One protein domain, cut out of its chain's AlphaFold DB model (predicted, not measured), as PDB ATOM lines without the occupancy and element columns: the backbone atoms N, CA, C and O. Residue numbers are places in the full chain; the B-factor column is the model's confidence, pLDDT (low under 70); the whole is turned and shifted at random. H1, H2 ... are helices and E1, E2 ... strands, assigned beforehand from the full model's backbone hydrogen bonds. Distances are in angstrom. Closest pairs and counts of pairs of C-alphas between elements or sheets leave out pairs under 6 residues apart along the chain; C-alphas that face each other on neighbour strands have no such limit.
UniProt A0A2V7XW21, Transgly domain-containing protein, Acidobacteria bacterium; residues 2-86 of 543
ATOM      1  N   SER A   2     -37.816 -39.501 -57.134       83.12
ATOM      2  CA  SER A   2     -38.567 -38.813 -58.200       83.12
ATOM      3  C   SER A   2     -38.626 -37.299 -57.952       83.12
ATOM      4  O   SER A   2     -38.547 -36.856 -56.806       83.12
ATOM      5  N   VAL A   3     -38.797 -36.500 -59.013       77.62
ATOM      6  CA  VAL A   3     -38.945 -35.032 -58.912       77.62
ATOM      7  C   VAL A   3     -40.083 -34.658 -57.954       77.62
ATOM      8  O   VAL A   3     -39.897 -33.813 -57.086       77.62
ATOM      9  N   ARG A   4     -41.213 -35.378 -58.006       78.88
ATOM     10  CA  ARG A   4     -42.331 -35.193 -57.063       78.88
ATOM     11  C   ARG A   4     -41.944 -35.450 -55.603       78.88
ATOM     12  O   ARG A   4     -42.377 -34.711 -54.727       78.88
ATOM     13  N   ALA A   5     -41.127 -36.467 -55.325       77.94
ATOM     14  CA  ALA A   5     -40.665 -36.752 -53.963       77.94
ATOM     15  C   ALA A   5     -39.696 -35.671 -53.443       77.94
ATOM     16  O   ALA A   5     -39.715 -35.339 -52.258       77.94
ATOM     17  N   LEU A   6     -38.872 -35.093 -54.329       79.75
ATOM     18  CA  LEU A   6     -38.037 -33.924 -54.024       79.75
ATOM     19  C   LEU A   6     -38.890 -32.685 -53.719       79.75
ATOM     20  O   LEU A   6     -38.639 -32.012 -52.724       79.75
ATOM     21  N   GLU A   7     -39.907 -32.405 -54.537       83.62
ATOM     22  CA  GLU A   7     -40.846 -31.288 -54.342       83.62
ATOM     23  C   GLU A   7     -41.621 -31.407 -53.023       83.62
ATOM     24  O   GLU A   7     -41.733 -30.434 -52.279       83.62
ATOM     25  N   GLN A   8     -42.099 -32.609 -52.687       85.12
ATOM     26  CA  GLN A   8     -42.770 -32.878 -51.411       85.12
ATOM     27  C   GLN A   8     -41.835 -32.673 -50.215       85.12
ATOM     28  O   GLN A   8     -42.211 -32.013 -49.249       85.12
ATOM     29  N   ARG A   9     -40.597 -33.183 -50.281       84.94
ATOM     30  CA  ARG A   9     -39.596 -32.946 -49.228       84.94
ATOM     31  C   ARG A   9     -39.288 -31.461 -49.058       84.94
ATOM     32  O   ARG A   9     -39.228 -30.989 -47.926       84.94
ATOM     33  N   ALA A  10     -39.123 -30.726 -50.156       82.44
ATOM     34  CA  ALA A  10     -38.880 -29.287 -50.112       82.44
ATOM     35  C   ALA A  10     -40.042 -28.530 -49.447       82.44
ATOM     36  O   ALA A  10     -39.798 -27.656 -48.617       82.44
ATOM     37  N   ALA A  11     -41.292 -28.904 -49.748       84.44
ATOM     38  CA  ALA A  11     -42.473 -28.330 -49.104       84.44
ATOM     39  C   ALA A  11     -42.480 -28.563 -47.582       84.44
ATOM     40  O   ALA A  11     -42.698 -27.619 -46.824       84.44
ATOM     41  N   VAL A  12     -42.163 -29.783 -47.128       85.62
ATOM     42  CA  VAL A  12     -42.077 -30.117 -45.693       85.62
ATOM     43  C   VAL A  12     -40.982 -29.311 -44.993       85.62
ATOM     44  O   VAL A  12     -41.218 -28.743 -43.929       85.62
ATOM     45  N   VAL A  13     -39.792 -29.213 -45.593       84.81
ATOM     46  CA  VAL A  13     -38.676 -28.434 -45.026       84.81
ATOM     47  C   VAL A  13     -39.042 -26.955 -44.907       84.81
ATOM     48  O   VAL A  13     -38.718 -26.319 -43.904       84.81
ATOM     49  N   LEU A  14     -39.736 -26.402 -45.906       82.44
ATOM     50  CA  LEU A  14     -40.191 -25.014 -45.882       82.44
ATOM     51  C   LEU A  14     -41.190 -24.774 -44.742       82.44
ATOM     52  O   LEU A  14     -41.032 -23.809 -43.996       82.44
ATOM     53  N   GLN A  15     -42.155 -25.678 -44.552       84.44
ATOM     54  CA  GLN A  15     -43.104 -25.613 -43.437       84.44
ATOM     55  C   GLN A  15     -42.409 -25.715 -42.072       84.44
ATOM     56  O   GLN A  15     -42.712 -24.933 -41.174       84.44
ATOM     57  N   GLN A  16     -41.440 -26.622 -41.914       84.81
ATOM     58  CA  GLN A  16     -40.675 -26.770 -40.669       84.81
ATOM     59  C   GLN A  16     -39.850 -25.519 -40.345       84.81
ATOM     60  O   GLN A  16     -39.870 -25.040 -39.212       84.81
ATOM     61  N   LYS A  17     -39.154 -24.954 -41.342       81.31
ATOM     62  CA  LYS A  17     -38.399 -23.706 -41.169       81.31
ATOM     63  C   LYS A  17     -39.310 -22.533 -40.820       81.31
ATOM     64  O   LYS A  17     -38.957 -21.749 -39.945       81.31
ATOM     65  N   ALA A  18     -40.469 -22.420 -41.469       80.44
ATOM     66  CA  ALA A  18     -41.456 -21.391 -41.161       80.44
ATOM     67  C   ALA A  18     -41.963 -21.515 -39.715       80.44
ATOM     68  O   ALA A  18     -41.937 -20.534 -38.970       80.44
ATOM     69  N   ALA A  19     -42.314 -22.732 -39.285       81.50
ATOM     70  CA  ALA A  19     -42.772 -23.000 -37.925       81.50
ATOM     71  C   ALA A  19     -41.717 -22.633 -36.868       81.50
ATOM     72  O   ALA A  19     -42.059 -22.030 -35.852       81.50
ATOM     73  N   ALA A  20     -40.434 -22.903 -37.136       77.88
ATOM     74  CA  ALA A  20     -39.329 -22.506 -36.257       77.88
ATOM     75  C   ALA A  20     -39.216 -20.979 -36.063       77.88
ATOM     76  O   ALA A  20     -38.664 -20.529 -35.065       77.88
ATOM     77  N   HIS A  21     -39.770 -20.188 -36.987       74.19
ATOM     78  CA  HIS A  21     -39.808 -18.724 -36.924       74.19
ATOM     79  C   HIS A  21     -41.202 -18.189 -36.545       74.19
ATOM     80  O   HIS A  21     -41.486 -17.006 -36.732       74.19
ATOM     81  N   GLY A  22     -42.094 -19.043 -36.026       78.38
ATOM     82  CA  GLY A  22     -43.442 -18.649 -35.600       78.38
ATOM     83  C   GLY A  22     -44.411 -18.344 -36.749       78.38
ATOM     84  O   GLY A  22     -45.432 -17.692 -36.532       78.38
ATOM     85  N   ILE A  23     -44.100 -18.800 -37.964       86.50
ATOM     86  CA  ILE A  23     -44.944 -18.646 -39.150       86.50
ATOM     87  C   ILE A  23     -45.685 -19.961 -39.393       86.50
ATOM     88  O   ILE A  23     -45.068 -21.002 -39.621       86.50
ATOM     89  N   SER A  24     -47.015 -19.921 -39.388       88.25
ATOM     90  CA  SER A  24     -47.846 -21.054 -39.798       88.25
ATOM     91  C   SER A  24     -48.144 -20.991 -41.292       88.25
ATOM     92  O   SER A  24     -48.383 -19.910 -41.830       88.25
ATOM     93  N   ILE A  25     -48.169 -22.152 -41.945       90.06
ATOM     94  CA  ILE A  25     -48.479 -22.299 -43.368       90.06
ATOM     95  C   ILE A  25     -49.522 -23.405 -43.518       90.06
ATOM     96  O   ILE A  25     -49.254 -24.540 -43.125       90.06
ATOM     97  N   GLY A  26     -50.682 -23.100 -44.104       86.94
ATOM     98  CA  GLY A  26     -51.743 -24.091 -44.321       86.94
ATOM     99  C   GLY A  26     -51.409 -25.089 -45.429       86.94
ATOM    100  O   GLY A  26     -51.546 -26.296 -45.241       86.94
ATOM    101  N   ALA A  27     -50.910 -24.607 -46.572       88.50
ATOM    102  CA  ALA A  27     -50.488 -25.480 -47.666       88.50
ATOM    103  C   ALA A  27     -49.250 -24.959 -48.402       88.50
ATOM    104  O   ALA A  27     -49.033 -23.758 -48.556       88.50
ATOM    105  N   THR A  28     -48.424 -25.882 -48.893       89.44
ATOM    106  CA  THR A  28     -47.244 -25.570 -49.707       89.44
ATOM    107  C   THR A  28     -47.153 -26.536 -50.874       89.44
ATOM    108  O   THR A  28     -47.216 -27.751 -50.698       89.44
ATOM    109  N   ARG A  29     -46.956 -25.997 -52.073       88.38
ATOM    110  CA  ARG A  29     -46.638 -26.756 -53.278       88.38
ATOM    111  C   ARG A  29     -45.394 -26.155 -53.907       88.38
ATOM    112  O   ARG A  29     -45.426 -25.032 -54.391       88.38
ATOM    113  N   VAL A  30     -44.306 -26.911 -53.916       84.31
ATOM    114  CA  VAL A  30     -43.070 -26.539 -54.614       84.31
ATOM    115  C   VAL A  30     -43.108 -27.163 -56.007       84.31
ATOM    116  O   VAL A  30     -43.527 -28.310 -56.143       84.31
ATOM    117  N   SER A  31     -42.704 -26.424 -57.040       82.50
ATOM    118  CA  SER A  31     -42.568 -26.963 -58.394       82.50
ATOM    119  C   SER A  31     -41.261 -26.503 -59.012       82.50
ATOM    120  O   SER A  31     -41.122 -25.321 -59.264       82.50
ATOM    121  N   TRP A  32     -40.310 -27.392 -59.302       75.00
ATOM    122  CA  TRP A  32     -38.979 -26.967 -59.782       75.00
ATOM    123  C   TRP A  32     -38.999 -26.208 -61.117       75.00
ATOM    124  O   TRP A  32     -38.112 -25.391 -61.362       75.00
ATOM    125  N   LEU A  33     -40.009 -26.475 -61.951       75.75
ATOM    126  CA  LEU A  33     -40.214 -25.888 -63.281       75.75
ATOM    127  C   LEU A  33     -41.275 -24.769 -63.296       75.75
ATOM    128  O   LEU A  33     -41.584 -24.239 -64.360       75.75
ATOM    129  N   GLY A  34     -41.857 -24.428 -62.144       80.06
ATOM    130  CA  GLY A  34     -42.928 -23.442 -62.020       80.06
ATOM    131  C   GLY A  34     -42.820 -22.638 -60.723       80.06
ATOM    132  O   GLY A  34     -41.851 -22.774 -59.983       80.06
ATOM    133  N   PRO A  35     -43.793 -21.770 -60.418       83.75
ATOM    134  CA  PRO A  35     -43.796 -21.067 -59.144       83.75
ATOM    135  C   PRO A  35     -44.085 -22.033 -57.986       83.75
ATOM    136  O   PRO A  35     -44.957 -22.903 -58.095       83.75
ATOM    137  N   ALA A  36     -43.418 -21.843 -56.843       87.50
ATOM    138  CA  ALA A  36     -43.936 -22.377 -55.589       87.50
ATOM    139  C   ALA A  36     -45.189 -21.607 -55.200       87.50
ATOM    140  O   ALA A  36     -45.271 -20.388 -55.348       87.50
ATOM    141  N   LEU A  37     -46.139 -22.343 -54.649       91.06
ATOM    142  CA  LEU A  37     -47.374 -21.836 -54.101       91.06
ATOM    143  C   LEU A  37     -47.366 -22.076 -52.597       91.06
ATOM    144  O   LEU A  37     -47.248 -23.217 -52.151       91.06
ATOM    145  N   VAL A  38     -47.534 -21.014 -51.825       90.62
ATOM    146  CA  VAL A  38     -47.734 -21.081 -50.380       90.62
ATOM    147  C   VAL A  38     -49.097 -20.474 -50.077       90.62
ATOM    148  O   VAL A  38     -49.407 -19.400 -50.584       90.62
ATOM    149  N   ARG A  39     -49.928 -21.168 -49.300       93.19
ATOM    150  CA  ARG A  39     -51.273 -20.715 -48.929       93.19
ATOM    151  C   ARG A  39     -51.436 -20.639 -47.426       93.19
ATOM    152  O   ARG A  39     -50.826 -21.427 -46.695       93.19
ATOM    153  N   ASP A  40     -52.281 -19.705 -47.010       91.62
ATOM    154  CA  ASP A  40     -52.675 -19.499 -45.618       91.62
ATOM    155  C   ASP A  40     -51.458 -19.277 -44.707       91.62
ATOM    156  O   ASP A  40     -51.290 -19.915 -43.666       91.62
ATOM    157  N   LEU A  41     -50.566 -18.383 -45.140       92.88
ATOM    158  CA  LEU A  41     -49.461 -17.902 -44.318       92.88
ATOM    159  C   LEU A  41     -50.028 -17.044 -43.193       92.88
ATOM    160  O   LEU A  41     -50.821 -16.134 -43.440       92.88
ATOM    161  N   ALA A  42     -49.582 -17.283 -41.967       90.44
ATOM    162  CA  ALA A  42     -49.916 -16.435 -40.837       90.44
ATOM    163  C   ALA A  42     -48.735 -16.300 -39.872       90.44
ATOM    164  O   ALA A  42     -48.077 -17.275 -39.521       90.44
ATOM    165  N   LEU A  43     -48.500 -15.069 -39.431       89.44
ATOM    166  CA  LEU A  43     -47.527 -14.695 -38.415       89.44
ATOM    167  C   LEU A  43     -48.265 -13.931 -37.320       89.44
ATOM    168  O   LEU A  43     -48.959 -12.955 -37.604       89.44
ATOM    169  N   THR A  44     -48.087 -14.343 -36.067       83.62
ATOM    170  CA  THR A  44     -48.554 -13.574 -34.907       83.62
ATOM    171  C   THR A  44     -47.343 -13.153 -34.095       83.62
ATOM    172  O   THR A  44     -46.595 -13.982 -33.589       83.62
ATOM    173  N   THR A  45     -47.123 -11.847 -34.002       78.25
ATOM    174  CA  THR A  45     -46.017 -11.282 -33.227       78.25
ATOM    175  C   THR A  45     -46.312 -11.367 -31.730       78.25
ATOM    176  O   THR A  45     -47.474 -11.352 -31.318       78.25
ATOM    177  N   ARG A  46     -45.267 -11.326 -30.891       69.75
ATOM    178  CA  ARG A  46     -45.413 -11.219 -29.422       69.75
ATOM    179  C   ARG A  46     -46.243 -10.002 -28.987       69.75
ATOM    180  O   ARG A  46     -46.830 -10.007 -27.915       69.75
ATOM    181  N   THR A  47     -46.308  -8.965 -29.825       68.06
ATOM    182  CA  THR A  47     -47.067  -7.728 -29.568       68.06
ATOM    183  C   THR A  47     -48.559  -7.827 -29.910       68.06
ATOM    184  O   THR A  47     -49.270  -6.823 -29.853       68.06
ATOM    185  N   GLY A  48     -49.036  -9.011 -30.315       76.50
ATOM    186  CA  GLY A  48     -50.428  -9.254 -30.697       76.50
ATOM    187  C   GLY A  48     -50.789  -8.791 -32.113       76.50
ATOM    188  O   GLY A  48     -51.936  -8.939 -32.526       76.50
ATOM    189  N   ALA A  49     -49.837  -8.245 -32.878       83.19
ATOM    190  CA  ALA A  49     -50.049  -7.977 -34.297       83.19
ATOM    191  C   ALA A  49     -50.057  -9.292 -35.085       83.19
ATOM    192  O   ALA A  49     -49.156 -10.117 -34.912       83.19
ATOM    193  N   ARG A  50     -51.045  -9.462 -35.962       91.19
ATOM    194  CA  ARG A  50     -51.216 -10.629 -36.827       91.19
ATOM    195  C   ARG A  50     -51.097 -10.213 -38.286       91.19
ATOM    196  O   ARG A  50     -51.782  -9.288 -38.711       91.19
ATOM    197  N   VAL A  51     -50.263 -10.905 -39.051       91.38
ATOM    198  CA  VAL A  51     -50.129 -10.734 -40.501       91.38
ATOM    199  C   VAL A  51     -50.503 -12.044 -41.172       91.38
ATOM    200  O   VAL A  51     -50.000 -13.095 -40.784       91.38
ATOM    201  N   THR A  52     -51.384 -11.995 -42.162       93.88
ATOM    202  CA  THR A  52     -51.796 -13.152 -42.954       93.88
ATOM    203  C   THR A  52     -51.625 -12.881 -44.439       93.88
ATOM    204  O   THR A  52     -51.790 -11.746 -44.883       93.88
ATOM    205  N   VAL A  53     -51.322 -13.924 -45.204       94.38
ATOM    206  CA  VAL A  53     -51.303 -13.896 -46.668       94.38
ATOM    207  C   VAL A  53     -52.059 -15.124 -47.161       94.38
ATOM    208  O   VAL A  53     -51.676 -16.251 -46.843       94.38
ATOM    209  N   GLU A  54     -53.134 -14.909 -47.917       94.75
ATOM    210  CA  GLU A  54     -53.954 -15.997 -48.469       94.75
ATOM    211  C   GLU A  54     -53.150 -16.855 -49.447       94.75
ATOM    212  O   GLU A  54     -53.172 -18.083 -49.378       94.75
ATOM    213  N   GLU A  55     -52.404 -16.213 -50.348       94.81
ATOM    214  CA  GLU A  55     -51.602 -16.908 -51.346       94.81
ATOM    215  C   GLU A  55     -50.319 -16.133 -51.670       94.81
ATOM    216  O   GLU A  55     -50.358 -14.944 -51.980       94.81
ATOM    217  N   ALA A  56     -49.179 -16.821 -51.642       92.06
ATOM    218  CA  ALA A  56     -47.896 -16.327 -52.120       92.06
ATOM    219  C   ALA A  56     -47.385 -17.236 -53.245       92.06
ATOM    220  O   ALA A  56     -47.193 -18.441 -53.053       92.06
ATOM    221  N   ARG A  57     -47.160 -16.659 -54.427       92.31
ATOM    222  CA  ARG A  57     -46.532 -17.330 -55.570       92.31
ATOM    223  C   ARG A  57     -45.105 -16.844 -55.721       92.31
ATOM    224  O   ARG A  57     -44.875 -15.672 -56.001       92.31
ATOM    225  N   VAL A  58     -44.157 -17.756 -55.564       89.00
ATOM    226  CA  VAL A  58     -42.724 -17.466 -55.613       89.00
ATOM    227  C   VAL A  58     -42.153 -18.107 -56.866       89.00
ATOM    228  O   VAL A  58     -42.122 -19.328 -56.976       89.00
ATOM    229  N   SER A  59     -41.711 -17.289 -57.816       88.00
ATOM    230  CA  SER A  59     -41.071 -17.751 -59.051       88.00
ATOM    231  C   SER A  59     -39.560 -17.606 -58.937       88.00
ATOM    232  O   SER A  59     -39.068 -16.596 -58.433       88.00
ATOM    233  N   TRP A  60     -38.810 -18.582 -59.442       85.50
ATOM    234  CA  TRP A  60     -37.346 -18.558 -59.469       85.50
ATOM    235  C   TRP A  60     -36.800 -18.846 -60.862       85.50
ATOM    236  O   TRP A  60     -37.495 -19.357 -61.737       85.50
ATOM    237  N   GLY A  61     -35.527 -18.519 -61.064       76.50
ATOM    238  CA  GLY A  61     -34.742 -18.994 -62.197       76.50
ATOM    239  C   GLY A  61     -33.504 -19.742 -61.728       76.50
ATOM    240  O   GLY A  61     -33.014 -19.511 -60.624       76.50
ATOM    241  N   LEU A  62     -32.991 -20.620 -62.583       69.12
ATOM    242  CA  LEU A  62     -31.704 -21.278 -62.385       69.12
ATOM    243  C   LEU A  62     -30.611 -20.416 -63.027       69.12
ATOM    244  O   LEU A  62     -30.742 -20.009 -64.182       69.12
ATOM    245  N   GLY A  63     -29.566 -20.102 -62.266       60.44
ATOM    246  CA  GLY A  63     -28.393 -19.367 -62.735       60.44
ATOM    247  C   GLY A  63     -27.101 -19.981 -62.195       60.44
ATOM    248  O   GLY A  63     -27.110 -20.622 -61.148       60.44
ATOM    249  N   GLY A  64     -25.991 -19.787 -62.911       49.16
ATOM    250  CA  GLY A  64     -24.681 -20.359 -62.572       49.16
ATOM    251  C   GLY A  64     -24.365 -21.624 -63.375       49.16
ATOM    252  O   GLY A  64     -25.236 -22.457 -63.587       49.16
ATOM    253  N   GLY A  65     -23.121 -21.724 -63.865       56.88
ATOM    254  CA  GLY A  65     -22.623 -22.815 -64.714       56.88
ATOM    255  C   GLY A  65     -22.591 -24.183 -64.016       56.88
ATOM    256  O   GLY A  65     -23.624 -24.808 -63.827       56.88
ATOM    257  N   ARG A  66     -21.405 -24.697 -63.657       46.44
ATOM    258  CA  ARG A  66     -21.250 -26.066 -63.104       46.44
ATOM    259  C   ARG A  66     -22.003 -26.326 -61.782       46.44
ATOM    260  O   ARG A  66     -22.215 -27.487 -61.455       46.44
ATOM    261  N   GLU A  67     -22.448 -25.285 -61.074       46.12
ATOM    262  CA  GLU A  67     -23.331 -25.371 -59.901       46.12
ATOM    263  C   GLU A  67     -24.552 -24.447 -60.076       46.12
ATOM    264  O   GLU A  67     -24.461 -23.249 -59.788       46.12
ATOM    265  N   PRO A  68     -25.695 -24.962 -60.561       56.66
ATOM    266  CA  PRO A  68     -26.900 -24.160 -60.717       56.66
ATOM    267  C   PRO A  68     -27.481 -23.792 -59.347       56.66
ATOM    268  O   PRO A  68     -27.806 -24.661 -58.534       56.66
ATOM    269  N   ARG A  69     -27.657 -22.493 -59.098       63.19
ATOM    270  CA  ARG A  69     -28.357 -21.952 -57.929       63.19
ATOM    271  C   ARG A  69     -29.719 -21.411 -58.355       63.19
ATOM    272  O   ARG A  69     -29.853 -20.745 -59.383       63.19
ATOM    273  N   ALA A  70     -30.747 -21.732 -57.575       67.88
ATOM    274  CA  ALA A  70     -32.072 -21.158 -57.756       67.88
ATOM    275  C   ALA A  70     -32.105 -19.764 -57.116       67.88
ATOM    276  O   ALA A  70     -31.792 -19.616 -55.936       67.88
ATOM    277  N   HIS A  71     -32.499 -18.758 -57.888       77.75
ATOM    278  CA  HIS A  71     -32.677 -17.389 -57.413       77.75
ATOM    279  C   HIS A  71     -34.138 -17.004 -57.567       77.75
ATOM    280  O   HIS A  71     -34.689 -17.107 -58.668       77.75
ATOM    281  N   VAL A  72     -34.771 -16.561 -56.481       82.69
ATOM    282  CA  VAL A  72     -36.122 -16.000 -56.554       82.69
ATOM    283  C   VAL A  72     -36.076 -14.770 -57.456       82.69
ATOM    284  O   VAL A  72     -35.184 -13.939 -57.326       82.69
ATOM    285  N   ARG A  73     -37.013 -14.689 -58.398       86.38
ATOM    286  CA  ARG A  73     -37.142 -13.587 -59.361       86.38
ATOM    287  C   ARG A  73     -38.362 -12.732 -59.086       86.38
ATOM    288  O   ARG A  73     -38.321 -11.532 -59.309       86.38
ATOM    289  N   HIS A  74     -39.441 -13.356 -58.630       89.31
ATOM    290  CA  HIS A  74     -40.726 -12.694 -58.508       89.31
ATOM    291  C   HIS A  74     -41.544 -13.307 -57.373       89.31
ATOM    292  O   HIS A  74     -41.586 -14.532 -57.227       89.31
ATOM    293  N   VAL A  75     -42.200 -12.457 -56.591       88.81
ATOM    294  CA  VAL A  75     -43.103 -12.830 -55.505       88.81
ATOM    295  C   VAL A  75     -44.425 -12.100 -55.714       88.81
ATOM    296  O   VAL A  75     -44.491 -10.883 -55.575       88.81
ATOM    297  N   ALA A  76     -45.480 -12.852 -56.014       90.75
ATOM    298  CA  ALA A  76     -46.839 -12.332 -56.093       90.75
ATOM    299  C   ALA A  76     -47.608 -12.734 -54.834       90.75
ATOM    300  O   ALA A  76     -47.797 -13.923 -54.564       90.75
ATOM    301  N   LEU A  77     -48.045 -11.746 -54.060       90.81
ATOM    302  CA  LEU A  77     -48.844 -11.922 -52.852       90.81
ATOM    303  C   LEU A  77     -50.308 -11.594 -53.148       90.81
ATOM    304  O   LEU A  77     -50.597 -10.633 -53.862       90.81
ATOM    305  N   ARG A  78     -51.234 -12.355 -52.568       93.62
ATOM    306  CA  ARG A  78     -52.680 -12.102 -52.597       93.62
ATOM    307  C   ARG A  78     -53.268 -12.189 -51.197       93.62
ATOM    308  O   ARG A  78     -52.835 -13.017 -50.394       93.62
ATOM    309  N   GLY A  79     -54.250 -11.331 -50.928       91.62
ATOM    310  CA  GLY A  79     -54.976 -11.314 -49.659       91.62
ATOM    311  C   GLY A  79     -54.066 -11.034 -48.463       91.62
ATOM    312  O   GLY A  79     -54.144 -11.716 -47.442       91.62
ATOM    313  N   VAL A  80     -53.150 -10.071 -48.600       91.25
ATOM    314  CA  VAL A  80     -52.290  -9.659 -47.488       91.25
ATOM    315  C   VAL A  80     -53.148  -8.886 -46.494       91.25
ATOM    316  O   VAL A  80     -53.816  -7.921 -46.856       91.25
ATOM    317  N   ARG A  81     -53.127  -9.282 -45.228       93.38
ATOM    318  CA  ARG A  81     -53.879  -8.617 -44.165       93.38
ATOM    319  C   ARG A  81     -53.021  -8.492 -42.920       93.38
ATOM    320  O   ARG A  81     -52.541  -9.488 -42.395       93.38
ATOM    321  N   ALA A  82     -52.854  -7.274 -42.429       91.25
ATOM    322  CA  ALA A  82     -52.216  -6.976 -41.157       91.25
ATOM    323  C   ALA A  82     -53.268  -6.446 -40.179       91.25
ATOM    324  O   ALA A  82     -54.054  -5.568 -40.522       91.25
ATOM    325  N   GLN A  83     -53.297  -6.970 -38.959       91.62
ATOM    326  CA  GLN A  83     -54.246  -6.576 -37.926       91.62
ATOM    327  C   GLN A  83     -53.533  -6.369 -36.593       91.62
ATOM    328  O   GLN A  83     -52.738  -7.206 -36.166       91.62
ATOM    329  N   ARG A  84     -53.872  -5.281 -35.900       89.12
ATOM    330  CA  ARG A  84     -53.486  -5.046 -34.506       89.12
ATOM    331  C   ARG A  84     -54.642  -4.378 -33.772       89.12
ATOM    332  O   ARG A  84     -54.967  -3.222 -34.034       89.12
ATOM    333  N   GLY A  85     -55.269  -5.119 -32.859       87.62
ATOM    334  CA  GLY A  85     -56.495  -4.671 -32.200       87.62
ATOM    335  C   GLY A  85     -57.593  -4.340 -33.230       87.62
ATOM    336  O   GLY A  85     -57.865  -5.181 -34.094       87.62
ATOM    337  N   PRO A  86     -58.211  -3.145 -33.165       88.25
ATOM    338  CA  PRO A  86     -59.261  -2.726 -34.097       88.25
ATOM    339  C   PRO A  86     -58.728  -2.265 -35.461       88.25
ATOM    340  O   PRO A  86     -59.509  -2.184 -36.408       88.25
TER     341      PRO A  86
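This is residues 2 to 86 of the 543 residues of the protein "Transgly domain-containing protein" of Acidobacteria bacterium (UniProt A0A2V7XW21). A long, twisted sheet of four antiparallel strands has one helix, H1, packed along one face over E1 and E2, while the other face has no named helix on it. E3 and E4 form the longest hairpin, which runs on past the ends of E1 and E2 and makes the long axis. The printed part has 85 residues, with one named helix and four named strands in the order H1, E1, E2, E3, E4; the class is mixed, helices and strands. The sheet's order is E1 - E2 - E3 - E4, a meander, each strand the antiparallel neighbour of the one before, and with H1 on one face it makes two layers. The whole is loose, with a radius of gyration of the C-alphas of 14.8 A, and spans 52 by 22 by 18 A.

The inner strands are E2, residues 36 to 44, and E3, residues 50 to 63, a hairpin with 144 degrees between their directions; N 38 and O 56 are 2.9 A apart, within hydrogen-bond range. E4, residues 69 to 84, is an edge strand and forms a hairpin with E3 at 170 degrees, with N 57 and O 76 at 2.8 A and N 71 and O 61 at 2.9 A. E1, residues 23 to 29, is the other edge strand and forms a hairpin with E2 at 168 degrees, with N 29 and O 37 at 2.8 A. E1 and E4 are apart. E2 bends by 59 degrees at residue 39, E3 by 71 degrees at residue 54 and E4 by 70 degrees at residue 78. H1, residues 3 to 20, is on the sheet at a height over the sheet of 9.1 A. It lies over E1 and E2 and runs along the strands, at 3 degrees to E1 on the local plane. The closest C-alphas of H1 and E1, which touch, are those of Ala 11 and Thr 28, 5.5 A apart. H1 and E2 are near each other, with 10 pairs of C-alphas within 10 A. In H1 every O i to N i+4 pair is within hydrogen-bond range.

E4 is the longest strand, 38.3 A from C-alpha 69 to C-alpha 84, which lies at (-53.486, -5.046, -34.506). E3 measures 35.6 A and ends with C-alpha 63 at (-28.393, -19.367, -62.735). E2 measures 22.9 A and E1 16.4 A. H1 measures 25.9 A and begins with C-alpha 3 at (-38.945, -35.032, -58.912).

The two C-alphas farthest apart are those of Arg 66 and Pro 86, 53.2 A. The printed part has no cut. The links from H1 to E1, E2 to E3 and E3 to E4 are tight, and the link from E1 to E2, 6 residues, is short. The mean pLDDT of the printed part is 82.6; residues 46 to 47 and 62 to 70 are under 70.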